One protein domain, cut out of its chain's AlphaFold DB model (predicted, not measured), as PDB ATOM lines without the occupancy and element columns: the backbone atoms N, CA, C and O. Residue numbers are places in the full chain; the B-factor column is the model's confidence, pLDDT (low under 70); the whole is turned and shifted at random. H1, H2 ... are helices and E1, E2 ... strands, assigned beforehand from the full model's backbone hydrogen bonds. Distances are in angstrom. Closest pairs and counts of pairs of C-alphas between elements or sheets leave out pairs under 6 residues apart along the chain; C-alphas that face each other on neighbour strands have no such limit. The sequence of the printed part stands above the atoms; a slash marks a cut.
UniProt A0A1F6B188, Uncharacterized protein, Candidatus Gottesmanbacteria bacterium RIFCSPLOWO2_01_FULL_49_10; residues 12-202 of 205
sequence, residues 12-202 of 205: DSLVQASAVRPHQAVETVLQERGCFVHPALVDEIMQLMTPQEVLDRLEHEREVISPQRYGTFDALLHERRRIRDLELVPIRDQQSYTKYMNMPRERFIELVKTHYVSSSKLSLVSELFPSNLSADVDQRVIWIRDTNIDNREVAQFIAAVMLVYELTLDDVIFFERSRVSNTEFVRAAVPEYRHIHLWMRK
ATOM      1  N   ASP A  12     -21.185 -30.914  25.777       82.69
ATOM      2  CA  ASP A  12     -21.101 -30.022  26.940       82.69
ATOM      3  C   ASP A  12     -20.688 -28.591  26.567       82.69
ATOM      4  O   ASP A  12     -21.286 -27.630  27.050       82.69
ATOM      5  N   SER A  13     -19.716 -28.432  25.658       83.25
ATOM      6  CA  SER A  13     -19.289 -27.107  25.181       83.25
ATOM      7  C   SER A  13     -20.419 -26.389  24.440       83.25
ATOM      8  O   SER A  13     -20.621 -25.186  24.609       83.25
ATOM      9  N   LEU A  14     -21.186 -27.128  23.633       83.12
ATOM     10  CA  LEU A  14     -22.338 -26.591  22.906       83.12
ATOM     11  C   LEU A  14     -23.456 -26.179  23.868       83.12
ATOM     12  O   LEU A  14     -24.023 -25.099  23.719       83.12
ATOM     13  N   VAL A  15     -23.744 -26.999  24.879       82.69
ATOM     14  CA  VAL A  15     -24.754 -26.712  25.909       82.69
ATOM     15  C   VAL A  15     -24.394 -25.448  26.684       82.69
ATOM     16  O   VAL A  15     -25.245 -24.572  26.843       82.69
ATOM     17  N   GLN A  16     -23.135 -25.318  27.107       83.69
ATOM     18  CA  GLN A  16     -22.646 -24.128  27.806       83.69
ATOM     19  C   GLN A  16     -22.802 -22.864  26.950       83.69
ATOM     20  O   GLN A  16     -23.314 -21.855  27.435       83.69
ATOM     21  N   ALA A  17     -22.446 -22.928  25.664       80.81
ATOM     22  CA  ALA A  17     -22.613 -21.806  24.736       80.81
ATOM     23  C   ALA A  17     -24.091 -21.450  24.467       80.81
ATOM     24  O   ALA A  17     -24.425 -20.295  24.197       80.81
ATOM     25  N   SER A  18     -24.993 -22.432  24.571       82.69
ATOM     26  CA  SER A  18     -26.414 -22.276  24.239       82.69
ATOM     27  C   SER A  18     -27.238 -21.575  25.321       82.69
ATOM     28  O   SER A  18     -28.388 -21.243  25.058       82.69
ATOM     29  N   ALA A  19     -26.693 -21.357  26.527       85.75
ATOM     30  CA  ALA A  19     -27.362 -20.652  27.632       85.75
ATOM     31  C   ALA A  19     -28.852 -21.035  27.805       85.75
ATOM     32  O   ALA A  19     -29.734 -20.173  27.806       85.75
ATOM     33  N   VAL A  20     -29.126 -22.341  27.893       88.06
ATOM     34  CA  VAL A  20     -30.482 -22.914  27.875       88.06
ATOM     35  C   VAL A  20     -31.316 -22.402  29.051       88.06
ATOM     36  O   VAL A  20     -30.911 -22.511  30.207       88.06
ATOM     37  N   ARG A  21     -32.515 -21.895  28.759       92.00
ATOM     38  CA  ARG A  21     -33.517 -21.464  29.740       92.00
ATOM     39  C   ARG A  21     -34.820 -22.243  29.540       92.00
ATOM     40  O   ARG A  21     -35.606 -21.892  28.656       92.00
ATOM     41  N   PRO A  22     -35.059 -23.298  30.336       91.50
ATOM     42  CA  PRO A  22     -36.315 -24.040  30.307       91.50
ATOM     43  C   PRO A  22     -37.506 -23.170  30.723       91.50
ATOM     44  O   PRO A  22     -37.339 -22.246  31.519       91.50
ATOM     45  N   HIS A  23     -38.710 -23.508  30.249       91.69
ATOM     46  CA  HIS A  23     -39.965 -22.823  30.588       91.69
ATOM     47  C   HIS A  23     -40.098 -22.479  32.075       91.69
ATOM     48  O   HIS A  23     -40.237 -21.308  32.418       91.69
ATOM     49  N   GLN A  24     -39.940 -23.472  32.954       92.25
ATOM     50  CA  GLN A  24     -40.060 -23.282  34.400       92.25
ATOM     51  C   GLN A  24     -39.088 -22.222  34.942       92.25
ATOM     52  O   GLN A  24     -39.447 -21.454  35.824       92.25
ATOM     53  N   ALA A  25     -37.868 -22.130  34.402       91.81
ATOM     54  CA  ALA A  25     -36.907 -21.115  34.832       91.81
ATOM     55  C   ALA A  25     -37.355 -19.696  34.441       91.81
ATOM     56  O   ALA A  25     -37.109 -18.750  35.183       91.81
ATOM     57  N   VAL A  26     -38.024 -19.539  33.293       91.81
ATOM     58  CA  VAL A  26     -38.613 -18.257  32.870       91.81
ATOM     59  C   VAL A  26     -39.802 -17.899  33.765       91.81
ATOM     60  O   VAL A  26     -39.882 -16.764  34.231       91.81
ATOM     61  N   GLU A  27     -40.679 -18.861  34.064       91.81
ATOM     62  CA  GLU A  27     -41.817 -18.663  34.974       91.81
ATOM     63  C   GLU A  27     -41.366 -18.250  36.379       91.81
ATOM     64  O   GLU A  27     -41.910 -17.295  36.933       91.81
ATOM     65  N   THR A  28     -40.339 -18.905  36.933       93.56
ATOM     66  CA  THR A  28     -39.767 -18.545  38.238       93.56
ATOM     67  C   THR A  28     -39.322 -17.084  38.265       93.56
ATOM     68  O   THR A  28     -39.697 -16.351  39.176       93.56
ATOM     69  N   VAL A  29     -38.600 -16.618  37.239       93.06
ATOM     70  CA  VAL A  29     -38.140 -15.219  37.175       93.06
ATOM     71  C   VAL A  29     -39.315 -14.238  37.103       93.06
ATOM     72  O   VAL A  29     -39.253 -13.165  37.701       93.06
ATOM     73  N   LEU A  30     -40.400 -14.574  36.400       92.25
ATOM     74  CA  LEU A  30     -41.595 -13.721  36.374       92.25
ATOM     75  C   LEU A  30     -42.278 -13.634  37.733       92.25
ATOM     76  O   LEU A  30     -42.641 -12.536  38.156       92.25
ATOM     77  N   GLN A  31     -42.424 -14.772  38.415       92.19
ATOM     78  CA  GLN A  31     -43.008 -14.834  39.752       92.19
ATOM     79  C   GLN A  31     -42.187 -14.011  40.748       92.19
ATOM     80  O   GLN A  31     -42.753 -13.203  41.481       92.19
ATOM     81  N   GLU A  32     -40.858 -14.144  40.719       94.25
ATOM     82  CA  GLU A  32     -39.934 -13.357  41.547       94.25
ATOM     83  C   GLU A  32     -40.048 -11.848  41.287       94.25
ATOM     84  O   GLU A  32     -39.898 -11.046  42.209       94.25
ATOM     85  N   ARG A  33     -40.354 -11.448  40.047       93.44
ATOM     86  CA  ARG A  33     -40.572 -10.044  39.659       93.44
ATOM     87  C   ARG A  33     -42.004  -9.549  39.881       93.44
ATOM     88  O   ARG A  33     -42.267  -8.369  39.670       93.44
ATOM     89  N   GLY A  34     -42.936 -10.422  40.266       91.38
ATOM     90  CA  GLY A  34     -44.359 -10.087  40.365       91.38
ATOM     91  C   GLY A  34     -45.005  -9.722  39.021       91.38
ATOM     92  O   GLY A  34     -46.015  -9.022  38.995       91.38
ATOM     93  N   CYS A  35     -44.423 -10.167  37.902       91.69
ATOM     94  CA  CYS A  35     -44.950  -9.932  36.561       91.69
ATOM     95  C   CYS A  35     -45.876 -11.077  36.139       91.69
ATOM     96  O   CYS A  35     -45.626 -12.243  36.438       91.69
ATOM     97  N   PHE A  36     -46.923 -10.755  35.383       92.94
ATOM     98  CA  PHE A  36     -47.863 -11.736  34.848       92.94
ATOM     99  C   PHE A  36     -48.105 -11.493  33.360       92.94
ATOM    100  O   PHE A  36     -48.164 -10.356  32.892       92.94
ATOM    101  N   VAL A  37     -48.243 -12.585  32.608       95.06
ATOM    102  CA  VAL A  37     -48.530 -12.538  31.174       95.06
ATOM    103  C   VAL A  37     -49.981 -12.107  30.969       95.06
ATOM    104  O   VAL A  37     -50.915 -12.821  31.334       95.06
ATOM    105  N   HIS A  38     -50.178 -10.933  30.371       95.69
ATOM    106  CA  HIS A  38     -51.509 -10.443  30.028       95.69
ATOM    107  C   HIS A  38     -52.082 -11.191  28.810       95.69
ATOM    108  O   HIS A  38     -51.381 -11.319  27.805       95.69
ATOM    109  N   PRO A  39     -53.368 -11.603  28.827       96.75
ATOM    110  CA  PRO A  39     -53.994 -12.282  27.690       96.75
ATOM    111  C   PRO A  39     -53.927 -11.500  26.371       96.75
ATOM    112  O   PRO A  39     -53.719 -12.105  25.327       96.75
ATOM    113  N   ALA A  40     -54.026 -10.168  26.424       97.12
ATOM    114  CA  ALA A  40     -53.939  -9.317  25.235       97.12
ATOM    115  C   ALA A  40     -52.582  -9.442  24.520       97.12
ATOM    116  O   ALA A  40     -52.549  -9.587  23.304       97.12
ATOM    117  N   LEU A  41     -51.475  -9.484  25.272       97.31
ATOM    118  CA  LEU A  41     -50.138  -9.677  24.700       97.31
ATOM    119  C   LEU A  41     -50.011 -11.054  24.032       97.31
ATOM    120  O   LEU A  41     -49.401 -11.179  22.976       97.31
ATOM    121  N   VAL A  42     -50.612 -12.091  24.626       98.12
ATOM    122  CA  VAL A  42     -50.647 -13.436  24.028       98.12
ATOM    123  C   VAL A  42     -51.386 -13.407  22.691       98.12
ATOM    124  O   VAL A  42     -50.903 -13.978  21.717       98.12
ATOM    125  N   ASP A  43     -52.527 -12.722  22.627       98.12
ATOM    126  CA  ASP A  43     -53.317 -12.603  21.400       98.12
ATOM    127  C   ASP A  43     -52.569 -11.812  20.309       98.12
ATOM    128  O   ASP A  43     -52.613 -12.187  19.137       98.12
ATOM    129  N   GLU A  44     -51.830 -10.763  20.677       97.75
ATOM    130  CA  GLU A  44     -50.973 -10.008  19.751       97.75
ATOM    131  C   GLU A  44     -49.799 -10.852  19.234       97.75
ATOM    132  O   GLU A  44     -49.519 -10.860  18.034       97.75
ATOM    133  N   ILE A  45     -49.144 -11.625  20.106       98.06
ATOM    134  CA  ILE A  45     -48.075 -12.554  19.712       98.06
ATOM    135  C   ILE A  45     -48.609 -13.608  18.745       98.06
ATOM    136  O   ILE A  45     -47.980 -13.855  17.718       98.06
ATOM    137  N   MET A  46     -49.783 -14.183  19.021       97.62
ATOM    138  CA  MET A  46     -50.432 -15.156  18.136       97.62
ATOM    139  C   MET A  46     -50.621 -14.616  16.711       97.62
ATOM    140  O   MET A  46     -50.439 -15.358  15.750       97.62
ATOM    141  N   GLN A  47     -50.931 -13.325  16.549       96.25
ATOM    142  CA  GLN A  47     -51.073 -12.685  15.229       96.25
ATOM    143  C   GLN A  47     -49.734 -12.482  14.500       96.25
ATOM    144  O   GLN A  47     -49.694 -12.336  13.271       96.25
ATOM    145  N   LEU A  48     -48.634 -12.440  15.248       96.19
ATOM    146  CA  LEU A  48     -47.281 -12.279  14.724       96.19
ATOM    147  C   LEU A  48     -46.567 -13.612  14.480       96.19
ATOM    148  O   LEU A  48     -45.532 -13.606  13.819       96.19
ATOM    149  N   MET A  49     -47.093 -14.738  14.970       96.38
ATOM    150  CA  MET A  49     -46.520 -16.061  14.700       96.38
ATOM    151  C   MET A  49     -46.641 -16.407  13.214       96.38
ATOM    152  O   MET A  49     -47.577 -15.975  12.540       96.38
ATOM    153  N   THR A  50     -45.697 -17.200  12.696       94.88
ATOM    154  CA  THR A  50     -45.765 -17.703  11.318       94.88
ATOM    155  C   THR A  50     -47.045 -18.524  11.131       94.88
ATOM    156  O   THR A  50     -47.229 -19.515  11.842       94.88
ATOM    157  N   PRO A  51     -47.942 -18.135  10.205       94.06
ATOM    158  CA  PRO A  51     -49.188 -18.858   9.984       94.06
ATOM    159  C   PRO A  51     -48.952 -20.275   9.458       94.06
ATOM    160  O   PRO A  51     -48.001 -20.522   8.713       94.06
ATOM    161  N   GLN A  52     -49.861 -21.198   9.769       91.31
ATOM    162  CA  GLN A  52     -49.770 -22.579   9.290       91.31
ATOM    163  C   GLN A  52     -49.773 -22.650   7.752       91.31
ATOM    164  O   GLN A  52     -49.008 -23.420   7.178       91.31
ATOM    165  N   GLU A  53     -50.530 -21.782   7.063       92.62
ATOM    166  CA  GLU A  53     -50.546 -21.763   5.591       92.62
ATOM    167  C   GLU A  53     -49.217 -21.292   4.982       92.62
ATOM    168  O   GLU A  53     -48.965 -21.503   3.793       92.62
ATOM    169  N   VAL A  54     -48.378 -20.610   5.770       91.19
ATOM    170  CA  VAL A  54     -46.992 -20.320   5.398       91.19
ATOM    171  C   VAL A  54     -46.120 -21.533   5.677       91.19
ATOM    172  O   VAL A  54     -45.313 -21.853   4.827       91.19
ATOM    173  N   LEU A  55     -46.271 -22.242   6.795       88.50
ATOM    174  CA  LEU A  55     -45.435 -23.410   7.110       88.50
ATOM    175  C   LEU A  55     -45.656 -24.608   6.177       88.50
ATOM    176  O   LEU A  55     -44.742 -25.411   6.007       88.50
ATOM    177  N   ASP A  56     -46.838 -24.721   5.570       89.12
ATOM    178  CA  ASP A  56     -47.221 -25.870   4.739       89.12
ATOM    179  C   ASP A  56     -46.866 -25.733   3.250       89.12
ATOM    180  O   ASP A  56     -47.085 -26.672   2.479       89.12
ATOM    181  N   ARG A  57     -46.333 -24.587   2.796       86.12
ATOM    182  CA  ARG A  57     -45.924 -24.458   1.381       86.12
ATOM    183  C   ARG A  57     -44.629 -25.244   1.137       86.12
ATOM    184  O   ARG A  57     -43.818 -25.439   2.033       86.12
ATOM    185  N   LEU A  58     -44.452 -25.731  -0.089       77.56
ATOM    186  CA  LEU A  58     -43.236 -26.459  -0.489       77.56
ATOM    187  C   LEU A  58     -42.124 -25.512  -0.942       77.56
ATOM    188  O   LEU A  58     -40.948 -25.803  -0.750       77.56
ATOM    189  N   GLU A  59     -42.520 -24.385  -1.529       75.12
ATOM    190  CA  GLU A  59     -41.631 -23.321  -1.966       75.12
ATOM    191  C   GLU A  59     -41.883 -22.082  -1.107       75.12
ATOM    192  O   GLU A  59     -43.017 -21.609  -0.955       75.12
ATOM    193  N   HIS A  60     -40.800 -21.550  -0.561       67.00
ATOM    194  CA  HIS A  60     -40.759 -20.285   0.156       67.00
ATOM    195  C   HIS A  60     -39.633 -19.432  -0.427       67.00
ATOM    196  O   HIS A  60     -38.883 -19.907  -1.271       67.00
ATOM    197  N   GLU A  61     -39.492 -18.204   0.077       66.12
ATOM    198  CA  GLU A  61     -38.272 -17.400  -0.057       66.12
ATOM    199  C   GLU A  61     -38.025 -16.828  -1.455       66.12
ATOM    200  O   GLU A  61     -37.685 -17.512  -2.414       66.12
ATOM    201  N   ARG A  62     -38.144 -15.504  -1.562       66.12
ATOM    202  CA  ARG A  62     -37.782 -14.778  -2.790       66.12
ATOM    203  C   ARG A  62     -36.474 -14.022  -2.644       66.12
ATOM    204  O   ARG A  62     -35.874 -13.645  -3.647       66.12
ATOM    205  N   GLU A  63     -36.073 -13.742  -1.408       86.31
ATOM    206  CA  GLU A  63     -35.011 -12.794  -1.128       86.31
ATOM    207  C   GLU A  63     -34.248 -13.161   0.153       86.31
ATOM    208  O   GLU A  63     -34.814 -13.606   1.153       86.31
ATOM    209  N   VAL A  64     -32.938 -12.935   0.119       88.12
ATOM    210  CA  VAL A  64     -32.038 -13.127   1.254       88.12
ATOM    211  C   VAL A  64     -31.816 -11.801   1.974       88.12
ATOM    212  O   VAL A  64     -31.561 -10.767   1.352       88.12
ATOM    213  N   ILE A  65     -31.848 -11.839   3.304       90.44
ATOM    214  CA  ILE A  65     -31.476 -10.709   4.155       90.44
ATOM    215  C   ILE A  65     -29.963 -10.493   4.047       90.44
ATOM    216  O   ILE A  65     -29.174 -11.350   4.443       90.44
ATOM    217  N   SER A  66     -29.558  -9.330   3.534       86.44
ATOM    218  CA  SER A  66     -28.160  -8.897   3.514       86.44
ATOM    219  C   SER A  66     -27.902  -7.820   4.576       86.44
ATOM    220  O   SER A  66     -28.684  -6.869   4.678       86.44
ATOM    221  N   PRO A  67     -26.792  -7.890   5.336       82.44
ATOM    222  CA  PRO A  67     -26.429  -6.846   6.299       82.44
ATOM    223  C   PRO A  67     -26.256  -5.458   5.673       82.44
ATOM    224  O   PRO A  67     -26.402  -4.451   6.355       82.44
ATOM    225  N   GLN A  68     -25.945  -5.384   4.375       86.88
ATOM    226  CA  GLN A  68     -25.803  -4.116   3.658       86.88
ATOM    227  C   GLN A  68     -27.152  -3.413   3.461       86.88
ATOM    228  O   GLN A  68     -27.208  -2.187   3.512       86.88
ATOM    229  N   ARG A  69     -28.231  -4.174   3.229       89.44
ATOM    230  CA  ARG A  69     -29.588  -3.635   3.054       89.44
ATOM    231  C   ARG A  69     -30.321  -3.494   4.389       89.44
ATOM    232  O   ARG A  69     -31.019  -2.508   4.596       89.44
ATOM    233  N   TYR A  70     -30.141  -4.457   5.287       93.06
ATOM    234  CA  TYR A  70     -30.835  -4.548   6.573       93.06
ATOM    235  C   TYR A  70     -29.832  -4.424   7.731       93.06
ATOM    236  O   TYR A  70     -29.646  -5.343   8.524       93.06
ATOM    237  N   GLY A  71     -29.133  -3.287   7.790       92.50
ATOM    238  CA  GLY A  71     -27.996  -3.067   8.696       92.50
ATOM    239  C   GLY A  71     -28.339  -2.709  10.147       92.50
ATOM    240  O   GLY A  71     -27.427  -2.411  10.914       92.50
ATOM    241  N   THR A  72     -29.621  -2.706  10.523       95.38
ATOM    242  CA  THR A  72     -30.101  -2.407  11.883       95.38
ATOM    243  C   THR A  72     -31.310  -3.273  12.226       95.38
ATOM    244  O   THR A  72     -32.024  -3.735  11.328       95.38
ATOM    245  N   PHE A  73     -31.597  -3.427  13.519       96.38
ATOM    246  CA  PHE A  73     -32.810  -4.092  13.984       96.38
ATOM    247  C   PHE A  73     -34.077  -3.406  13.447       96.38
ATOM    248  O   PHE A  73     -35.001  -4.092  13.027       96.38
ATOM    249  N   ASP A  74     -34.115  -2.070  13.379       97.00
ATOM    250  CA  ASP A  74     -35.285  -1.330  12.875       97.00
ATOM    251  C   ASP A  74     -35.562  -1.610  11.395       97.00
ATOM    252  O   ASP A  74     -36.719  -1.756  10.991       97.00
ATOM    253  N   ALA A  75     -34.507  -1.747  10.584       96.88
ATOM    254  CA  ALA A  75     -34.645  -2.133   9.183       96.88
ATOM    255  C   ALA A  75     -35.240  -3.544   9.041       96.88
ATOM    256  O   ALA A  75     -36.069  -3.773   8.164       96.88
ATOM    257  N   LEU A  76     -34.861  -4.479   9.920       96.88
ATOM    258  CA  LEU A  76     -35.461  -5.816   9.971       96.88
ATOM    259  C   LEU A  76     -36.904  -5.769  10.487       96.88
ATOM    260  O   LEU A  76     -37.773  -6.452   9.950       96.88
ATOM    261  N   LEU A  77     -37.181  -4.947  11.500       97.19
ATOM    262  CA  LEU A  77     -38.507  -4.807  12.098       97.19
ATOM    263  C   LEU A  77     -39.527  -4.280  11.083       97.19
ATOM    264  O   LEU A  77     -40.662  -4.759  11.052       97.19
ATOM    265  N   HIS A  78     -39.118  -3.355  10.209       97.25
ATOM    266  CA  HIS A  78     -39.956  -2.879   9.105       97.25
ATOM    267  C   HIS A  78     -40.397  -4.021   8.172       97.25
ATOM    268  O   HIS A  78     -41.519  -4.034   7.669       97.25
ATOM    269  N   GLU A  79     -39.544  -5.032   8.016       96.62
ATOM    270  CA  GLU A  79     -39.777  -6.218   7.196       96.62
ATOM    271  C   GLU A  79     -40.363  -7.403   7.985       96.62
ATOM    272  O   GLU A  79     -40.519  -8.494   7.430       96.62
ATOM    273  N   ARG A  80     -40.732  -7.223   9.265       96.56
ATOM    274  CA  ARG A  80     -41.168  -8.303  10.176       96.56
ATOM    275  C   ARG A  80     -42.211  -9.233   9.562       96.56
ATOM    276  O   ARG A  80     -42.140 -10.436   9.775       96.56
ATOM    277  N   ARG A  81     -43.164  -8.705   8.783       95.69
ATOM    278  CA  ARG A  81     -44.177  -9.528   8.094       95.69
ATOM    279  C   ARG A  81     -43.569 -10.427   7.020       95.69
ATOM    280  O   ARG A  81     -43.890 -11.604   6.982       95.69
ATOM    281  N   ARG A  82     -42.666  -9.899   6.192       95.00
ATOM    282  CA  ARG A  82     -41.979 -10.669   5.144       95.00
ATOM    283  C   ARG A  82     -41.039 -11.718   5.737       95.00
ATOM    284  O   ARG A  82     -40.910 -12.798   5.172       95.00
ATOM    285  N   ILE A  83     -40.435 -11.433   6.891       94.81
ATOM    286  CA  ILE A  83     -39.642 -12.407   7.657       94.81
ATOM    287  C   ILE A  83     -40.549 -13.499   8.245       94.81
ATOM    288  O   ILE A  83     -40.297 -14.683   8.042       94.81
ATOM    289  N   ARG A  84     -41.641 -13.108   8.922       94.25
ATOM    290  CA  ARG A  84     -42.663 -14.022   9.464       94.25
ATOM    291  C   ARG A  84     -43.204 -14.962   8.390       94.25
ATOM    292  O   ARG A  84     -43.351 -16.153   8.654       94.25
ATOM    293  N   ASP A  85     -43.478 -14.423   7.205       92.56
ATOM    294  CA  ASP A  85     -44.084 -15.135   6.079       92.56
ATOM    295  C   ASP A  85     -43.051 -15.888   5.214       92.56
ATOM    296  O   ASP A  85     -43.397 -16.416   4.156       92.56
ATOM    297  N   LEU A  86     -41.792 -15.964   5.671       90.25
ATOM    298  CA  LEU A  86     -40.682 -16.665   5.013       90.25
ATOM    299  C   LEU A  86     -40.403 -16.176   3.579       90.25
ATOM    300  O   LEU A  86     -39.939 -16.927   2.724       90.25
ATOM    301  N   GLU A  87     -40.683 -14.905   3.292       91.44
ATOM    302  CA  GLU A  87     -40.330 -14.259   2.023       91.44
ATOM    303  C   GLU A  87     -38.906 -13.695   2.043       91.44
ATOM    304  O   GLU A  87     -38.238 -13.675   1.004       91.44
ATOM    305  N   LEU A  88     -38.473 -13.242   3.225       90.88
ATOM    306  CA  LEU A  88     -37.124 -12.785   3.534       90.88
ATOM    307  C   LEU A  88     -36.475 -13.740   4.519       90.88
ATOM    308  O   LEU A  88     -36.974 -13.898   5.635       90.88
ATOM    309  N   VAL A  89     -35.339 -14.319   4.137       87.00
ATOM    310  CA  VAL A  89     -34.656 -15.289   4.994       87.00
ATOM    311  C   VAL A  89     -33.225 -14.923   5.326       87.00
ATOM    312  O   VAL A  89     -32.498 -14.360   4.503       87.00
ATOM    313  N   PRO A  90     -32.806 -15.228   6.560       88.00
ATOM    314  CA  PRO A  90     -31.457 -14.959   6.995       88.00
ATOM    315  C   PRO A  90     -30.496 -16.028   6.458       88.00
ATOM    316  O   PRO A  90     -30.805 -17.224   6.448       88.00
ATOM    317  N   ILE A  91     -29.292 -15.610   6.082       86.56
ATOM    318  CA  ILE A  91     -28.194 -16.527   5.758       86.56
ATOM    319  C   ILE A  91     -27.106 -16.454   6.819       86.56
ATOM    320  O   ILE A  91     -26.933 -15.438   7.488       86.56
ATOM    321  N   ARG A  92     -26.359 -17.543   6.977       86.81
ATOM    322  CA  ARG A  92     -25.173 -17.587   7.836       86.81
ATOM    323  C   ARG A  92     -23.975 -17.021   7.089       86.81
ATOM    324  O   ARG A  92     -23.910 -17.107   5.864       86.81
ATOM    325  N   ASP A  93     -23.015 -16.471   7.825       85.31
ATOM    326  CA  ASP A  93     -21.695 -16.231   7.252       85.31
ATOM    327  C   ASP A  93     -21.024 -17.572   6.893       85.31
ATOM    328  O   ASP A  93     -21.437 -18.642   7.351       85.31
ATOM    329  N   GLN A  94     -19.974 -17.518   6.072       85.25
ATOM    330  CA  GLN A  94     -19.295 -18.717   5.586       85.25
ATOM    331  C   GLN A  94     -18.762 -19.603   6.721       85.25
ATOM    332  O   GLN A  94     -18.826 -20.828   6.628       85.25
ATOM    333  N   GLN A  95     -18.247 -19.008   7.797       85.75
ATOM    334  CA  GLN A  95     -17.651 -19.749   8.903       85.75
ATOM    335  C   GLN A  95     -18.728 -20.491   9.705       85.75
ATOM    336  O   GLN A  95     -18.580 -21.677  10.006       85.75
ATOM    337  N   SER A  96     -19.819 -19.804  10.033       84.94
ATOM    338  CA  SER A  96     -20.985 -20.345  10.725       84.94
ATOM    339  C   SER A  96     -21.687 -21.405   9.875       84.94
ATOM    340  O   SER A  96     -22.094 -22.440  10.402       84.94
ATOM    341  N   TYR A  97     -21.766 -21.200   8.556       83.56
ATOM    342  CA  TYR A  97     -22.292 -22.184   7.611       83.56
ATOM    343  C   TYR A  97     -21.439 -23.457   7.570       83.56
ATOM    344  O   TYR A  97     -21.981 -24.552   7.699       83.56
ATOM    345  N   THR A  98     -20.111 -23.335   7.466       83.62
ATOM    346  CA  THR A  98     -19.202 -24.492   7.484       83.62
ATOM    347  C   THR A  98     -19.324 -25.276   8.792       83.62
ATOM    348  O   THR A  98     -19.540 -26.485   8.753       83.62
ATOM    349  N   LYS A  99     -19.294 -24.603   9.953       82.12
ATOM    350  CA  LYS A  99     -19.472 -25.266  11.259       82.12
ATOM    351  C   LYS A  99     -20.811 -25.999  11.364       82.12
ATOM    352  O   LYS A  99     -20.854 -27.115  11.874       82.12
ATOM    353  N   TYR A 100     -21.886 -25.375  10.882       81.56
ATOM    354  CA  TYR A 100     -23.217 -25.976  10.851       81.56
ATOM    355  C   TYR A 100     -23.252 -27.228   9.965       81.56
ATOM    356  O   TYR A 100     -23.736 -28.270  10.395       81.56
ATOM    357  N   MET A 101     -22.689 -27.156   8.756       81.00
ATOM    358  CA  MET A 101     -22.663 -28.277   7.811       81.00
ATOM    359  C   MET A 101     -21.781 -29.442   8.272       81.00
ATOM    360  O   MET A 101     -22.059 -30.587   7.920       81.00
ATOM    361  N   ASN A 102     -20.756 -29.164   9.078       82.88
ATOM    362  CA  ASN A 102     -19.858 -30.181   9.625       82.88
ATOM    363  C   ASN A 102     -20.391 -30.822  10.918       82.88
ATOM    364  O   ASN A 102     -19.815 -31.798  11.398       82.88
ATOM    365  N   MET A 103     -21.495 -30.320  11.484       82.88
ATOM    366  CA  MET A 103     -22.156 -30.954  12.619       82.88
ATOM    367  C   MET A 103     -22.998 -32.153  12.153       82.88
ATOM    368  O   MET A 103     -23.946 -31.969  11.387       82.88
ATOM    369  N   PRO A 104     -22.724 -33.381  12.640       83.81
ATOM    370  CA  PRO A 104     -23.558 -34.532  12.322       83.81
ATOM    371  C   PRO A 104     -24.991 -34.318  12.809       83.81
ATOM    372  O   PRO A 104     -25.212 -33.898  13.951       83.81
ATOM    373  N   ARG A 105     -25.970 -34.646  11.962       84.31
ATOM    374  CA  ARG A 105     -27.397 -34.465  12.258       84.31
ATOM    375  C   ARG A 105     -27.799 -35.173  13.551       84.31
ATOM    376  O   ARG A 105     -28.501 -34.596  14.374       84.31
ATOM    377  N   GLU A 106     -27.322 -36.396  13.749       86.00
ATOM    378  CA  GLU A 106     -27.618 -37.230  14.916       86.00
ATOM    379  C   GLU A 106     -27.143 -36.564  16.210       86.00
ATOM    380  O   GLU A 106     -27.846 -36.598  17.217       86.00
ATOM    381  N   ARG A 107     -25.990 -35.888  16.165       85.50
ATOM    382  CA  ARG A 107     -25.434 -35.157  17.307       85.50
ATOM    383  C   ARG A 107     -26.263 -33.921  17.643       85.50
ATOM    384  O   ARG A 107     -26.443 -33.605  18.815       85.50
ATOM    385  N   PHE A 108     -26.780 -33.226  16.632       85.94
ATOM    386  CA  PHE A 108     -27.665 -32.086  16.857       85.94
ATOM    387  C   PHE A 108     -29.039 -32.535  17.390       85.94
ATOM    388  O   PHE A 108     -29.567 -31.921  18.312       85.94
ATOM    389  N   ILE A 109     -29.574 -33.661  16.899       88.06
ATOM    390  CA  ILE A 109     -30.777 -34.303  17.460       88.06
ATOM    391  C   ILE A 109     -30.563 -34.686  18.926       88.06
ATOM    392  O   ILE A 109     -31.428 -34.421  19.760       88.06
ATOM    393  N   GLU A 110     -29.423 -35.307  19.243       89.06
ATOM    394  CA  GLU A 110     -29.057 -35.659  20.612       89.06
ATOM    395  C   GLU A 110     -29.046 -34.410  21.493       89.06
ATOM    396  O   GLU A 110     -29.775 -34.375  22.477       89.06
ATOM    397  N   LEU A 111     -28.341 -33.352  21.075       88.94
ATOM    398  CA  LEU A 111     -28.288 -32.072  21.781       88.94
ATOM    399  C   LEU A 111     -29.685 -31.509  22.087       88.94
ATOM    400  O   LEU A 111     -29.974 -31.148  23.230       88.94
ATOM    401  N   VAL A 112     -30.574 -31.475  21.088       90.25
ATOM    402  CA  VAL A 112     -31.955 -31.012  21.278       90.25
ATOM    403  C   VAL A 112     -32.670 -31.891  22.308       90.25
ATOM    404  O   VAL A 112     -33.193 -31.386  23.303       90.25
ATOM    405  N   LYS A 113     -32.659 -33.211  22.109       89.94
ATOM    406  CA  LYS A 113     -33.421 -34.175  22.912       89.94
ATOM    407  C   LYS A 113     -32.943 -34.268  24.363       89.94
ATOM    408  O   LYS A 113     -33.774 -34.367  25.265       89.94
ATOM    409  N   THR A 114     -31.633 -34.295  24.594       89.62
ATOM    410  CA  THR A 114     -31.045 -34.555  25.918       89.62
ATOM    411  C   THR A 114     -30.770 -33.279  26.706       89.62
ATOM    412  O   THR A 114     -30.739 -33.340  27.937       89.62
ATOM    413  N   HIS A 115     -30.657 -32.120  26.047       89.88
ATOM    414  CA  HIS A 115     -30.337 -30.864  26.728       89.88
ATOM    415  C   HIS A 115     -31.377 -29.768  26.536       89.88
ATOM    416  O   HIS A 115     -31.776 -29.153  27.522       89.88
ATOM    417  N   TYR A 116     -31.833 -29.502  25.310       92.12
ATOM    418  CA  TYR A 116     -32.734 -28.364  25.095       92.12
ATOM    419  C   TYR A 116     -34.151 -28.651  25.583       92.12
ATOM    420  O   TYR A 116     -34.742 -27.797  26.234       92.12
ATOM    421  N   VAL A 117     -34.694 -29.844  25.333       90.56
ATOM    422  CA  VAL A 117     -36.087 -30.192  25.685       90.56
ATOM    423  C   VAL A 117     -36.211 -31.374  26.654       90.56
ATOM    424  O   VAL A 117     -37.275 -31.982  26.787       90.56
ATOM    425  N   SER A 118     -35.131 -31.737  27.350       89.44
ATOM    426  CA  SER A 118     -35.125 -32.920  28.221       89.44
ATOM    427  C   SER A 118     -36.027 -32.767  29.447       89.44
ATOM    428  O   SER A 118     -36.831 -33.656  29.735       89.44
ATOM    429  N   SER A 119     -35.938 -31.626  30.133       87.00
ATOM    430  CA  SER A 119     -36.673 -31.333  31.370       87.00
ATOM    431  C   SER A 119     -37.896 -30.431  31.184       87.00
ATOM    432  O   SER A 119     -38.657 -30.244  32.129       87.00
ATOM    433  N   SER A 120     -38.115 -29.884  29.985       91.38
ATOM    434  CA  SER A 120     -39.219 -28.961  29.701       91.38
ATOM    435  C   SER A 120     -39.826 -29.200  28.322       91.38
ATOM    436  O   SER A 120     -39.169 -29.688  27.403       91.38
ATOM    437  N   LYS A 121     -41.102 -28.835  28.179       92.38
ATOM    438  CA  LYS A 121     -41.813 -28.803  26.895       92.38
ATOM    439  C   LYS A 121     -41.296 -27.707  25.961       92.38
ATOM    440  O   LYS A 121     -41.325 -27.880  24.746       92.38
ATOM    441  N   LEU A 122     -40.861 -26.594  26.546       95.50
ATOM    442  CA  LEU A 122     -40.411 -25.388  25.860       95.50
ATOM    443  C   LEU A 122     -39.116 -24.899  26.508       95.50
ATOM    444  O   LEU A 122     -39.006 -24.896  27.739       95.50
ATOM    445  N   SER A 123     -38.160 -24.467  25.691       96.44
ATOM    446  CA  SER A 123     -36.905 -23.883  26.169       96.44
ATOM    447  C   SER A 123     -36.411 -22.804  25.223       96.44
ATOM    448  O   SER A 123     -36.405 -23.002  24.012       96.44
ATOM    449  N   LEU A 124     -35.945 -21.692  25.784       96.25
ATOM    450  CA  LEU A 124     -35.232 -20.647  25.058       96.25
ATOM    451  C   LEU A 124     -33.732 -20.955  25.078       96.25
ATOM    452  O   LEU A 124     -33.169 -21.219  26.140       96.25
ATOM    453  N   VAL A 125     -33.069 -20.894  23.929       95.50
ATOM    454  CA  VAL A 125     -31.620 -21.110  23.802       95.50
ATOM    455  C   VAL A 125     -30.988 -20.010  22.956       95.50
ATOM    456  O   VAL A 125     -31.641 -19.452  22.078       95.50
ATOM    457  N   SER A 126     -29.717 -19.687  23.194       94.38
ATOM    458  CA  SER A 126     -28.895 -18.967  22.214       94.38
ATOM    459  C   SER A 126     -28.849 -19.751  20.908       94.38
ATOM    460  O   SER A 126     -28.635 -20.963  20.934       94.38
ATOM    461  N   GLU A 127     -29.008 -19.068  19.777       91.50
ATOM    462  CA  GLU A 127     -28.747 -19.686  18.481       91.50
ATOM    463  C   GLU A 127     -27.256 -20.042  18.395       91.50
ATOM    464  O   GLU A 127     -26.380 -19.187  18.535       91.50
ATOM    465  N   LEU A 128     -26.978 -21.330  18.203       87.81
ATOM    466  CA  LEU A 128     -25.624 -21.873  18.182       87.81
ATOM    467  C   LEU A 128     -24.882 -21.470  16.904       87.81
ATOM    468  O   LEU A 128     -23.669 -21.255  16.921       87.81
ATOM    469  N   PHE A 129     -25.623 -21.361  15.803       88.06
ATOM    470  CA  PHE A 129     -25.111 -20.956  14.502       88.06
ATOM    471  C   PHE A 129     -25.887 -19.728  14.025       88.06
ATOM    472  O   PHE A 129     -26.768 -19.866  13.162       88.06
ATOM    473  N   PRO A 130     -25.611 -18.544  14.606       90.44
ATOM    474  CA  PRO A 130     -26.366 -17.338  14.317       90.44
ATOM    475  C   PRO A 130     -26.254 -16.972  12.843       90.44
ATOM    476  O   PRO A 130     -25.253 -17.230  12.169       90.44
ATOM    477  N   SER A 131     -27.317 -16.369  12.336       91.94
ATOM    478  CA  SER A 131     -27.314 -15.802  11.001       91.94
ATOM    479  C   SER A 131     -26.482 -14.525  10.963       91.94
ATOM    480  O   SER A 131     -26.292 -13.857  11.981       91.94
ATOM    481  N   ASN A 132     -26.011 -14.164   9.777       92.19
ATOM    482  CA  ASN A 132     -25.288 -12.929   9.530       92.19
ATOM    483  C   ASN A 132     -26.267 -11.746   9.518       92.19
ATOM    484  O   ASN A 132     -26.767 -11.348   8.467       92.19
ATOM    485  N   LEU A 133     -26.580 -11.236  10.707       93.25
ATOM    486  CA  LEU A 133     -27.442 -10.077  10.938       93.25
ATOM    487  C   LEU A 133     -26.637  -8.945  11.580       93.25
ATOM    488  O   LEU A 133     -25.481  -9.125  11.969       93.25
ATOM    489  N   SER A 134     -27.251  -7.769  11.699       91.62
ATOM    490  CA  SER A 134     -26.627  -6.620  12.346       91.62
ATOM    491  C   SER A 134     -26.294  -6.891  13.820       91.62
ATOM    492  O   SER A 134     -26.916  -7.708  14.503       91.62
ATOM    493  N   ALA A 135     -25.256  -6.216  14.319       91.56
ATOM    494  CA  ALA A 135     -24.688  -6.487  15.641       91.56
ATOM    495  C   ALA A 135     -25.661  -6.210  16.803       91.56
ATOM    496  O   ALA A 135     -25.499  -6.791  17.878       91.56
ATOM    497  N   ASP A 136     -26.666  -5.363  16.573       94.25
ATOM    498  CA  ASP A 136     -27.750  -4.997  17.490       94.25
ATOM    499  C   ASP A 136     -28.869  -6.054  17.584       94.25
ATOM    500  O   ASP A 136     -29.833  -5.855  18.320       94.25
ATOM    501  N   VAL A 137     -28.730  -7.200  16.908       95.31
ATOM    502  CA  VAL A 137     -29.662  -8.335  16.991       95.31
ATOM    503  C   VAL A 137     -29.109  -9.424  17.919       95.31
ATOM    504  O   VAL A 137     -27.999  -9.930  17.720       95.31
ATOM    505  N   ASP A 138     -29.876  -9.814  18.940       95.62
ATOM    506  CA  ASP A 138     -29.674 -11.051  19.706       95.62
ATOM    507  C   ASP A 138     -30.519 -12.170  19.092       95.62
ATOM    508  O   ASP A 138     -31.712 -11.991  18.857       95.62
ATOM    509  N   GLN A 139     -29.904 -13.320  18.816       95.56
ATOM    510  CA  GLN A 139     -30.549 -14.432  18.118       95.56
ATOM    511  C   GLN A 139     -30.730 -15.609  19.070       95.56
ATOM    512  O   GLN A 139     -29.764 -16.191  19.574       95.56
ATOM    513  N   ARG A 140     -31.987 -15.967  19.308       96.56
ATOM    514  CA  ARG A 140     -32.398 -17.089  20.145       96.56
ATOM    515  C   ARG A 140     -33.274 -18.047  19.356       96.56
ATOM    516  O   ARG A 140     -33.860 -17.686  18.338       96.56
ATOM    517  N   VAL A 141     -33.408 -19.255  19.879       95.50
ATOM    518  CA  VAL A 141     -34.349 -20.255  19.387       95.50
ATOM    519  C   VAL A 141     -35.200 -20.742  20.549       95.50
ATOM    520  O   VAL A 141     -34.685 -21.062  21.618       95.50
ATOM    521  N   ILE A 142     -36.508 -20.805  20.343       96.50
ATOM    522  CA  ILE A 142     -37.421 -21.516  21.231       96.50
ATOM    523  C   ILE A 142     -37.590 -22.923  20.674       96.50
ATOM    524  O   ILE A 142     -38.147 -23.090  19.591       96.50
ATOM    525  N   TRP A 143     -37.112 -23.927  21.403       95.31
ATOM    526  CA  TRP A 143     -37.313 -25.335  21.069       95.31
ATOM    527  C   TRP A 143     -38.595 -25.864  21.696       95.31
ATOM    528  O   TRP A 143     -38.862 -25.618  22.874       95.31
ATOM    529  N   ILE A 144     -39.355 -26.620  20.905       94.31
ATOM    530  CA  ILE A 144     -40.666 -27.152  21.269       94.31
ATOM    531  C   ILE A 144     -40.592 -28.681  21.206       94.31
ATOM    532  O   ILE A 144     -40.353 -29.268  20.149       94.31
ATOM    533  N   ARG A 145     -40.764 -29.337  22.359       90.38
ATOM    534  CA  ARG A 145     -40.553 -30.785  22.523       90.38
ATOM    535  C   ARG A 145     -41.515 -31.638  21.702       90.38
ATOM    536  O   ARG A 145     -41.115 -32.689  21.209       90.38
ATOM    537  N   ASP A 146     -42.776 -31.225  21.639       85.56
ATOM    538  CA  ASP A 146     -43.871 -31.966  21.013       85.56
ATOM    539  C   ASP A 146     -44.533 -31.083  19.955       85.56
ATOM    540  O   ASP A 146     -44.857 -29.920  20.204       85.56
ATOM    541  N   THR A 147     -44.730 -31.639  18.762       83.25
ATOM    542  CA  THR A 147     -45.343 -30.937  17.634       83.25
ATOM    543  C   THR A 147     -46.761 -30.461  17.937       83.25
ATOM    544  O   THR A 147     -47.197 -29.475  17.347       83.25
ATOM    545  N   ASN A 148     -47.446 -31.135  18.865       86.62
ATOM    546  CA  ASN A 148     -48.835 -30.886  19.238       86.62
ATOM    547  C   ASN A 148     -49.003 -29.834  20.343       86.62
ATOM    548  O   ASN A 148     -50.128 -29.611  20.787       86.62
ATOM    549  N   ILE A 149     -47.918 -29.209  20.820       92.00
ATOM    550  CA  ILE A 149     -48.037 -28.089  21.761       92.00
ATOM    551  C   ILE A 149     -48.807 -26.961  21.077       92.00
ATOM    552  O   ILE A 149     -48.458 -26.525  19.974       92.00
ATOM    553  N   ASP A 150     -49.865 -26.516  21.750       93.94
ATOM    554  CA  ASP A 150     -50.776 -25.506  21.236       93.94
ATOM    555  C   ASP A 150     -50.065 -24.161  21.058       93.94
ATOM    556  O   ASP A 150     -49.263 -23.738  21.894       93.94
ATOM    557  N   ASN A 151     -50.389 -23.455  19.974       94.94
ATOM    558  CA  ASN A 151     -49.748 -22.178  19.672       94.94
ATOM    559  C   ASN A 151     -50.018 -21.130  20.763       94.94
ATOM    560  O   ASN A 151     -49.159 -20.281  20.985       94.94
ATOM    561  N   ARG A 152     -51.134 -21.211  21.509       96.75
ATOM    562  CA  ARG A 152     -51.374 -20.307  22.644       96.75
ATOM    563  C   ARG A 152     -50.411 -20.575  23.802       96.75
ATOM    564  O   ARG A 152     -49.952 -19.612  24.409       96.75
ATOM    565  N   GLU A 153     -50.067 -21.835  24.086       96.44
ATOM    566  CA  GLU A 153     -49.044 -22.193  25.093       96.44
ATOM    567  C   GLU A 153     -47.666 -21.660  24.662       96.44
ATOM    568  O   GLU A 153     -46.934 -21.071  25.459       96.44
ATOM    569  N   VAL A 154     -47.341 -21.766  23.370       96.81
ATOM    570  CA  VAL A 154     -46.109 -21.189  22.808       96.81
ATOM    571  C   VAL A 154     -46.102 -19.659  22.912       96.81
ATOM    572  O   VAL A 154     -45.108 -19.077  23.345       96.81
ATOM    573  N   ALA A 155     -47.206 -18.997  22.565       97.75
ATOM    574  CA  ALA A 155     -47.339 -17.545  22.648       97.75
ATOM    575  C   ALA A 155     -47.255 -17.032  24.094       97.75
ATOM    576  O   ALA A 155     -46.632 -16.000  24.342       97.75
ATOM    577  N   GLN A 156     -47.809 -17.769  25.063       97.81
ATOM    578  CA  GLN A 156     -47.630 -17.489  26.491       97.81
ATOM    579  C   GLN A 156     -46.158 -17.552  26.895       97.81
ATOM    580  O   GLN A 156     -45.682 -16.664  27.605       97.81
ATOM    581  N   PHE A 157     -45.419 -18.551  26.409       97.50
ATOM    582  CA  PHE A 157     -43.992 -18.652  26.688       97.50
ATOM    583  C   PHE A 157     -43.185 -17.514  26.045       97.50
ATOM    584  O   PHE A 157     -42.315 -16.940  26.698       97.50
ATOM    585  N   ILE A 158     -43.499 -17.124  24.805       97.81
ATOM    586  CA  ILE A 158     -42.883 -15.955  24.156       97.81
ATOM    587  C   ILE A 158     -43.168 -14.684  24.966       97.81
ATOM    588  O   ILE A 158     -42.241 -13.930  25.255       97.81
ATOM    589  N   ALA A 159     -44.416 -14.471  25.393       97.81
ATOM    590  CA  ALA A 159     -44.792 -13.331  26.228       97.81
ATOM    591  C   ALA A 159     -43.996 -13.313  27.540       97.81
ATOM    592  O   ALA A 159     -43.507 -12.269  27.970       97.81
ATOM    593  N   ALA A 160     -43.825 -14.484  28.157       97.06
ATOM    594  CA  ALA A 160     -43.046 -14.632  29.372       97.06
ATOM    595  C   ALA A 160     -41.570 -14.262  29.161       97.06
ATOM    596  O   ALA A 160     -40.999 -13.507  29.950       97.06
ATOM    597  N   VAL A 161     -40.966 -14.730  28.064       96.56
ATOM    598  CA  VAL A 161     -39.607 -14.345  27.662       96.56
ATOM    599  C   VAL A 161     -39.519 -12.834  27.454       96.56
ATOM    600  O   VAL A 161     -38.639 -12.201  28.033       96.56
ATOM    601  N   MET A 162     -40.441 -12.226  26.707       96.62
ATOM    602  CA  MET A 162     -40.442 -10.777  26.484       96.62
ATOM    603  C   MET A 162     -40.449  -9.996  27.801       96.62
ATOM    604  O   MET A 162     -39.648  -9.084  27.969       96.62
ATOM    605  N   LEU A 163     -41.274 -10.395  28.771       95.75
ATOM    606  CA  LEU A 163     -41.321  -9.755  30.088       95.75
ATOM    607  C   LEU A 163     -40.018  -9.936  30.886       95.75
ATOM    608  O   LEU A 163     -39.528  -8.978  31.484       95.75
ATOM    609  N   VAL A 164     -39.409 -11.129  30.874       93.94
ATOM    610  CA  VAL A 164     -38.118 -11.379  31.551       93.94
ATOM    611  C   VAL A 164     -36.994 -10.511  30.978       93.94
ATOM    612  O   VAL A 164     -36.122 -10.053  31.723       93.94
ATOM    613  N   TYR A 165     -37.016 -10.265  29.673       93.19
ATOM    614  CA  TYR A 165     -36.020  -9.444  28.983       93.19
ATOM    615  C   TYR A 165     -36.447  -7.975  28.825       93.19
ATOM    616  O   TYR A 165     -35.711  -7.192  28.225       93.19
ATOM    617  N   GLU A 166     -37.595  -7.589  29.398       94.62
ATOM    618  CA  GLU A 166     -38.164  -6.237  29.325       94.62
ATOM    619  C   GLU A 166     -38.266  -5.723  27.876       94.62
ATOM    620  O   GLU A 166     -37.790  -4.630  27.551       94.62
ATOM    621  N   LEU A 167     -38.824  -6.561  27.004       95.50
ATOM    622  CA  LEU A 167     -39.009  -6.324  25.576       95.50
ATOM    623  C   LEU A 167     -40.467  -5.974  25.278       95.50
ATOM    624  O   LEU A 167     -41.392  -6.530  25.876       95.50
ATOM    625  N   THR A 168     -40.666  -5.101  24.299       96.38
ATOM    626  CA  THR A 168     -41.971  -4.842  23.682       96.38
ATOM    627  C   THR A 168     -42.103  -5.605  22.363       96.38
ATOM    628  O   THR A 168     -41.146  -6.216  21.882       96.38
ATOM    629  N   LEU A 169     -43.286  -5.575  21.740       97.06
ATOM    630  CA  LEU A 169     -43.479  -6.172  20.413       97.06
ATOM    631  C   LEU A 169     -42.579  -5.539  19.341       97.06
ATOM    632  O   LEU A 169     -42.259  -6.203  18.358       97.06
ATOM    633  N   ASP A 170     -42.139  -4.295  19.533       97.38
ATOM    634  CA  ASP A 170     -41.234  -3.584  18.619       97.38
ATOM    635  C   ASP A 170     -39.748  -3.878  18.894       97.38
ATOM    636  O   ASP A 170     -38.853  -3.375  18.210       97.38
ATOM    637  N   ASP A 171     -39.473  -4.746  19.870       97.44
ATOM    638  CA  ASP A 171     -38.138  -5.251  20.183       97.44
ATOM    639  C   ASP A 171     -37.958  -6.715  19.781       97.44
ATOM    640  O   ASP A 171     -36.905  -7.295  20.055       97.44
ATOM    641  N   VAL A 172     -38.967  -7.324  19.144       97.31
ATOM    642  CA  VAL A 172     -38.936  -8.735  18.753       97.31
ATOM    643  C   VAL A 172     -39.410  -8.983  17.323       97.31
ATOM    644  O   VAL A 172     -40.388  -8.416  16.829       97.31
ATOM    645  N   ILE A 173     -38.724  -9.912  16.667       97.75
ATOM    646  CA  ILE A 173     -39.141 -10.555  15.422       97.75
ATOM    647  C   ILE A 173     -39.062 -12.053  15.680       97.75
ATOM    648  O   ILE A 173     -38.053 -12.536  16.190       97.75
ATOM    649  N   PHE A 174     -40.101 -12.802  15.330       95.81
ATOM    650  CA  PHE A 174     -40.061 -14.252  15.436       95.81
ATOM    651  C   PHE A 174     -40.735 -14.929  14.257       95.81
ATOM    652  O   PHE A 174     -41.683 -14.403  13.677       95.81
ATOM    653  N   PHE A 175     -40.208 -16.094  13.898       94.62
ATOM    654  CA  PHE A 175     -40.708 -16.904  12.799       94.62
ATOM    655  C   PHE A 175     -40.353 -18.377  13.007       94.62
ATOM    656  O   PHE A 175     -39.306 -18.719  13.564       94.62
ATOM    657  N   GLU A 176     -41.234 -19.259  12.553       92.12
ATOM    658  CA  GLU A 176     -40.991 -20.700  12.484       92.12
ATOM    659  C   GLU A 176     -40.584 -21.047  11.051       92.12
ATOM    660  O   GLU A 176     -41.161 -20.543  10.088       92.12
ATOM    661  N   ARG A 177     -39.558 -21.885  10.892       85.62
ATOM    662  CA  ARG A 177     -39.169 -22.370   9.564       85.62
ATOM    663  C   ARG A 177     -40.080 -23.524   9.157       85.62
ATOM    664  O   ARG A 177     -40.373 -24.398   9.971       85.62
ATOM    665  N   SER A 178     -40.460 -23.564   7.882       83.19
ATOM    666  CA  SER A 178     -41.157 -24.719   7.312       83.19
ATOM    667  C   SER A 178     -40.328 -25.997   7.475       83.19
ATOM    668  O   SER A 178     -39.102 -25.994   7.360       83.19
ATOM    669  N   ARG A 179     -41.012 -27.107   7.751       81.94
ATOM    670  CA  ARG A 179     -40.401 -28.442   7.890       81.94
ATOM    671  C   ARG A 179     -40.591 -29.303   6.642       81.94
ATOM    672  O   ARG A 179     -40.052 -30.404   6.583       81.94
ATOM    673  N   VAL A 180     -41.387 -28.817   5.689       79.75
ATOM    674  CA  VAL A 180     -41.743 -29.511   4.443       79.75
ATOM    675  C   VAL A 180     -41.141 -28.841   3.207       79.75
ATOM    676  O   VAL A 180     -41.186 -29.425   2.127       79.75
ATOM    677  N   SER A 181     -40.562 -27.647   3.368       75.12
ATOM    678  CA  SER A 181     -39.859 -26.930   2.305       75.12
ATOM    679  C   SER A 181     -38.727 -27.759   1.703       75.12
ATOM    680  O   SER A 181     -38.022 -28.484   2.412       75.12
ATOM    681  N   ASN A 182     -38.524 -27.609   0.397       69.38
ATOM    682  CA  ASN A 182     -37.436 -28.242  -0.348       69.38
ATOM    683  C   ASN A 182     -36.346 -27.248  -0.799       69.38
ATOM    684  O   ASN A 182     -35.447 -27.635  -1.548       69.38
ATOM    685  N   THR A 183     -36.420 -25.987  -0.363       68.50
ATOM    686  CA  THR A 183     -35.457 -24.946  -0.740       68.50
ATOM    687  C   THR A 183     -34.101 -25.144  -0.054       68.50
ATOM    688  O   THR A 183     -33.995 -25.703   1.040       68.50
ATOM    689  N   GLU A 184     -33.031 -24.651  -0.682       64.75
ATOM    690  CA  GLU A 184     -31.668 -24.750  -0.137       64.75
ATOM    691  C   GLU A 184     -31.466 -23.929   1.152       64.75
ATOM    692  O   GLU A 184     -30.591 -24.243   1.964       64.75
ATOM    693  N   PHE A 185     -32.301 -22.909   1.376       60.59
ATOM    694  CA  PHE A 185     -32.216 -22.006   2.525       60.59
ATOM    695  C   PHE A 185     -33.008 -22.514   3.748       60.59
ATOM    696  O   PHE A 185     -32.584 -22.298   4.895       60.59
ATOM    697  N   VAL A 186     -34.087 -23.286   3.534       57.75
ATOM    698  CA  VAL A 186     -34.847 -23.980   4.591       57.75
ATOM    699  C   VAL A 186     -34.412 -25.438   4.717       57.75
ATOM    700  O   VAL A 186     -35.214 -26.366   4.656       57.75
ATOM    701  N   ARG A 187     -33.132 -25.690   4.993       55.59
ATOM    702  CA  ARG A 187     -32.777 -26.983   5.586       55.59
ATOM    703  C   ARG A 187     -33.032 -26.917   7.087       55.59
ATOM    704  O   ARG A 187     -32.173 -26.459   7.842       55.59
ATOM    705  N   ALA A 188     -34.205 -27.372   7.531       59.06
ATOM    706  CA  ALA A 188     -34.407 -27.665   8.945       59.06
ATOM    707  C   ALA A 188     -33.394 -28.750   9.348       59.06
ATOM    708  O   ALA A 188     -33.446 -29.869   8.842       59.06
ATOM    709  N   ALA A 189     -32.445 -28.418  10.227       61.16
ATOM    710  CA  ALA A 189     -31.462 -29.384  10.731       61.16
ATOM    711  C   ALA A 189     -32.151 -30.598  11.373       61.16
ATOM    712  O   ALA A 189     -31.654 -31.723  11.300       61.16
ATOM    713  N   VAL A 190     -33.307 -30.339  11.998       74.25
ATOM    714  CA  VAL A 190     -34.104 -31.312  12.742       74.25
ATOM    715  C   VAL A 190     -35.598 -31.091  12.483       74.25
ATOM    716  O   VAL A 190     -36.273 -30.464  13.299       74.25
ATOM    717  N   PRO A 191     -36.145 -31.551  11.342       75.88
ATOM    718  CA  PRO A 191     -37.578 -31.422  11.048       75.88
ATOM    719  C   PRO A 191     -38.477 -32.137  12.078       75.88
ATOM    720  O   PRO A 191     -39.673 -31.858  12.169       75.88
ATOM    721  N   GLU A 192     -37.917 -33.044  12.879       81.56
ATOM    722  CA  GLU A 192     -38.619 -33.750  13.948       81.56
ATOM    723  C   GLU A 192     -39.055 -32.831  15.099       81.56
ATOM    724  O   GLU A 192     -40.055 -33.127  15.751       81.56
ATOM    725  N   TYR A 193     -38.359 -31.711  15.331       86.25
ATOM    726  CA  TYR A 193     -38.687 -30.765  16.399       86.25
ATOM    727  C   TYR A 193     -39.105 -29.411  15.831       86.25
ATOM    728  O   TYR A 193     -38.424 -28.815  14.991       86.25
ATOM    729  N   ARG A 194     -40.228 -28.898  16.335       90.19
ATOM    730  CA  ARG A 194     -40.650 -27.523  16.062       90.19
ATOM    731  C   ARG A 194     -39.721 -26.558  16.788       90.19
ATOM    732  O   ARG A 194     -39.285 -26.819  17.914       90.19
ATOM    733  N   HIS A 195     -39.419 -25.444  16.139       93.06
ATOM    734  CA  HIS A 195     -38.604 -24.404  16.736       93.06
ATOM    735  C   HIS A 195     -38.926 -23.037  16.139       93.06
ATOM    736  O   HIS A 195     -39.175 -22.909  14.942       93.06
ATOM    737  N   ILE A 196     -38.886 -22.012  16.982       95.12
ATOM    738  CA  ILE A 196     -39.156 -20.628  16.596       95.12
ATOM    739  C   ILE A 196     -37.865 -19.839  16.741       95.12
ATOM    740  O   ILE A 196     -37.270 -19.805  17.817       95.12
ATOM    741  N   HIS A 197     -37.437 -19.199  15.659       95.62
ATOM    742  CA  HIS A 197     -36.356 -18.221  15.689       95.62
ATOM    743  C   HIS A 197     -36.897 -16.952  16.333       95.62
ATOM    744  O   HIS A 197     -37.922 -16.441  15.895       95.62
ATOM    745  N   LEU A 198     -36.227 -16.464  17.372       97.06
ATOM    746  CA  LEU A 198     -36.572 -15.242  18.087       97.06
ATOM    747  C   LEU A 198     -35.388 -14.281  18.004       97.06
ATOM    748  O   LEU A 198     -34.324 -14.522  18.577       97.06
ATOM    749  N   TRP A 199     -35.578 -13.187  17.283       97.44
ATOM    750  CA  TRP A 199     -34.633 -12.085  17.204       97.44
ATOM    751  C   TRP A 199     -35.085 -10.979  18.130       97.44
ATOM    752  O   TRP A 199     -36.219 -10.511  18.037       97.44
ATOM    753  N   MET A 200     -34.190 -10.567  19.014       96.88
ATOM    754  CA  MET A 200     -34.456  -9.557  20.023       96.88
ATOM    755  C   MET A 200     -33.521  -8.379  19.805       96.88
ATOM    756  O   MET A 200     -32.348  -8.562  19.462       96.88
ATOM    757  N   ARG A 201     -34.011  -7.166  20.037       96.38
ATOM    758  CA  ARG A 201     -33.156  -5.984  20.064       96.38
ATOM    759  C   ARG A 201     -32.163  -6.109  21.219       96.38
ATOM    760  O   ARG A 201     -32.558  -6.278  22.374       96.38
ATOM    761  N   LYS A 202     -30.864  -5.984  20.941       92.31
ATOM    762  CA  LYS A 202     -29.864  -5.822  22.001       92.31
ATOM    763  C   LYS A 202     -29.995  -4.428  22.588       92.31
ATOM    764  O   LYS A 202     -29.800  -3.432  21.894       92.31
TER     765      LYS A 202
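Overview. This is residues 12 to 202 of the 205 residues of an uncharacterized protein of Candidatus Gottesmanbacteria bacterium RIFCSPLOWO2_01_FULL_49_10 (UniProt A0A1F6B188). Look first for a strongly twisted sheet of four strands through the middle of the domain, with the long helix H9 over one face and H2 and H3 packed on H9. On the sheet's opposite face is the short helix H6, which meets E2 of a small two-strand sheet, E1 and E2. You are reading 191 residues with nine named helices and six named strands, in the order H1 H2 H3 H4 E1 H5 H6 E2 H7 H8 E3 E4 H9 E5 E6. The large sheet runs E3 E4 E6 E5, antiparallel, E1 and E2 are parallel, and the class is mixed, helices and strands. The whole is compact and rounded, with a radius of gyration of the C-alphas of 15.9 A and spans of 44 by 37 by 32 A.

Along the chain. Find C-alpha 137 at (-29.662, -8.335, 16.991), where E4 begins; it runs to 144, 22.2 A away. Beside it are E3, residues 122 to 126, and E6, residues 194 to 201, which spans 23.2 A and ends at (-33.156, -5.984, 20.064); E5 is 172 to 176. H9, 151 to 164, spans 19.8 A. Earlier come H1, 12 to 18, from (-21.101, -30.022, 26.940), H2, 23 to 32, H3, 39 to 48, H4, 52 to 55, E1, 63 to 65, H5, 73 to 78, H6, 80 to 84, E2, 88 to 90, H7, 94 to 101, and H8, 105 to 116, 15.2 A long.

Arrangement. In the sheet, look at N 140 and O 198 of E4 and E6, 2.8 A; N 125 and O 141 of the hairpin E3 and E4, 2.8 A; and N 173 and O 199 of the hairpin E5 and E6, 2.9 A. E4, H9 and E5 form a split strand-helix-strand unit, strands running the same way with E6 between them, its crossover right-handed. H9's height over the sheet is 8.7 A. H9 touches H3, closest C-alphas Val 42 and Ala 155, 5.5 A, and H2, Leu 30 and Val 164, 6.4 A. H6 is on the opposite face from H9; its closest C-alpha to E5 is Arg 84 to Phe 175, 4.8 A. E1, H5 H6 and E2 form a strand-helix-strand unit, two parallel neighbour strands with helices between, its crossover right-handed; N 65 and O 89 are within hydrogen-bond range, 2.9 A apart. H5 is on the large sheet; H1, H2, H3 and H8 only graze it; H7 is not on it, and H4 only just not, with 4 pairs of C-alphas within 10 A. Every O i to N i+4 pair is within hydrogen-bond range in each helix but H4, too short for one.

Size, cuts and confidence. The C-alphas farthest apart are those of Gly 34 and Asn 182, 45.1 A. The printed part has no cut, and E5 to E6, 17 residues, is the long link. Mean pLDDT of the printed part is 89.6; residues 60 to 62 and 182 to 189 are under 70.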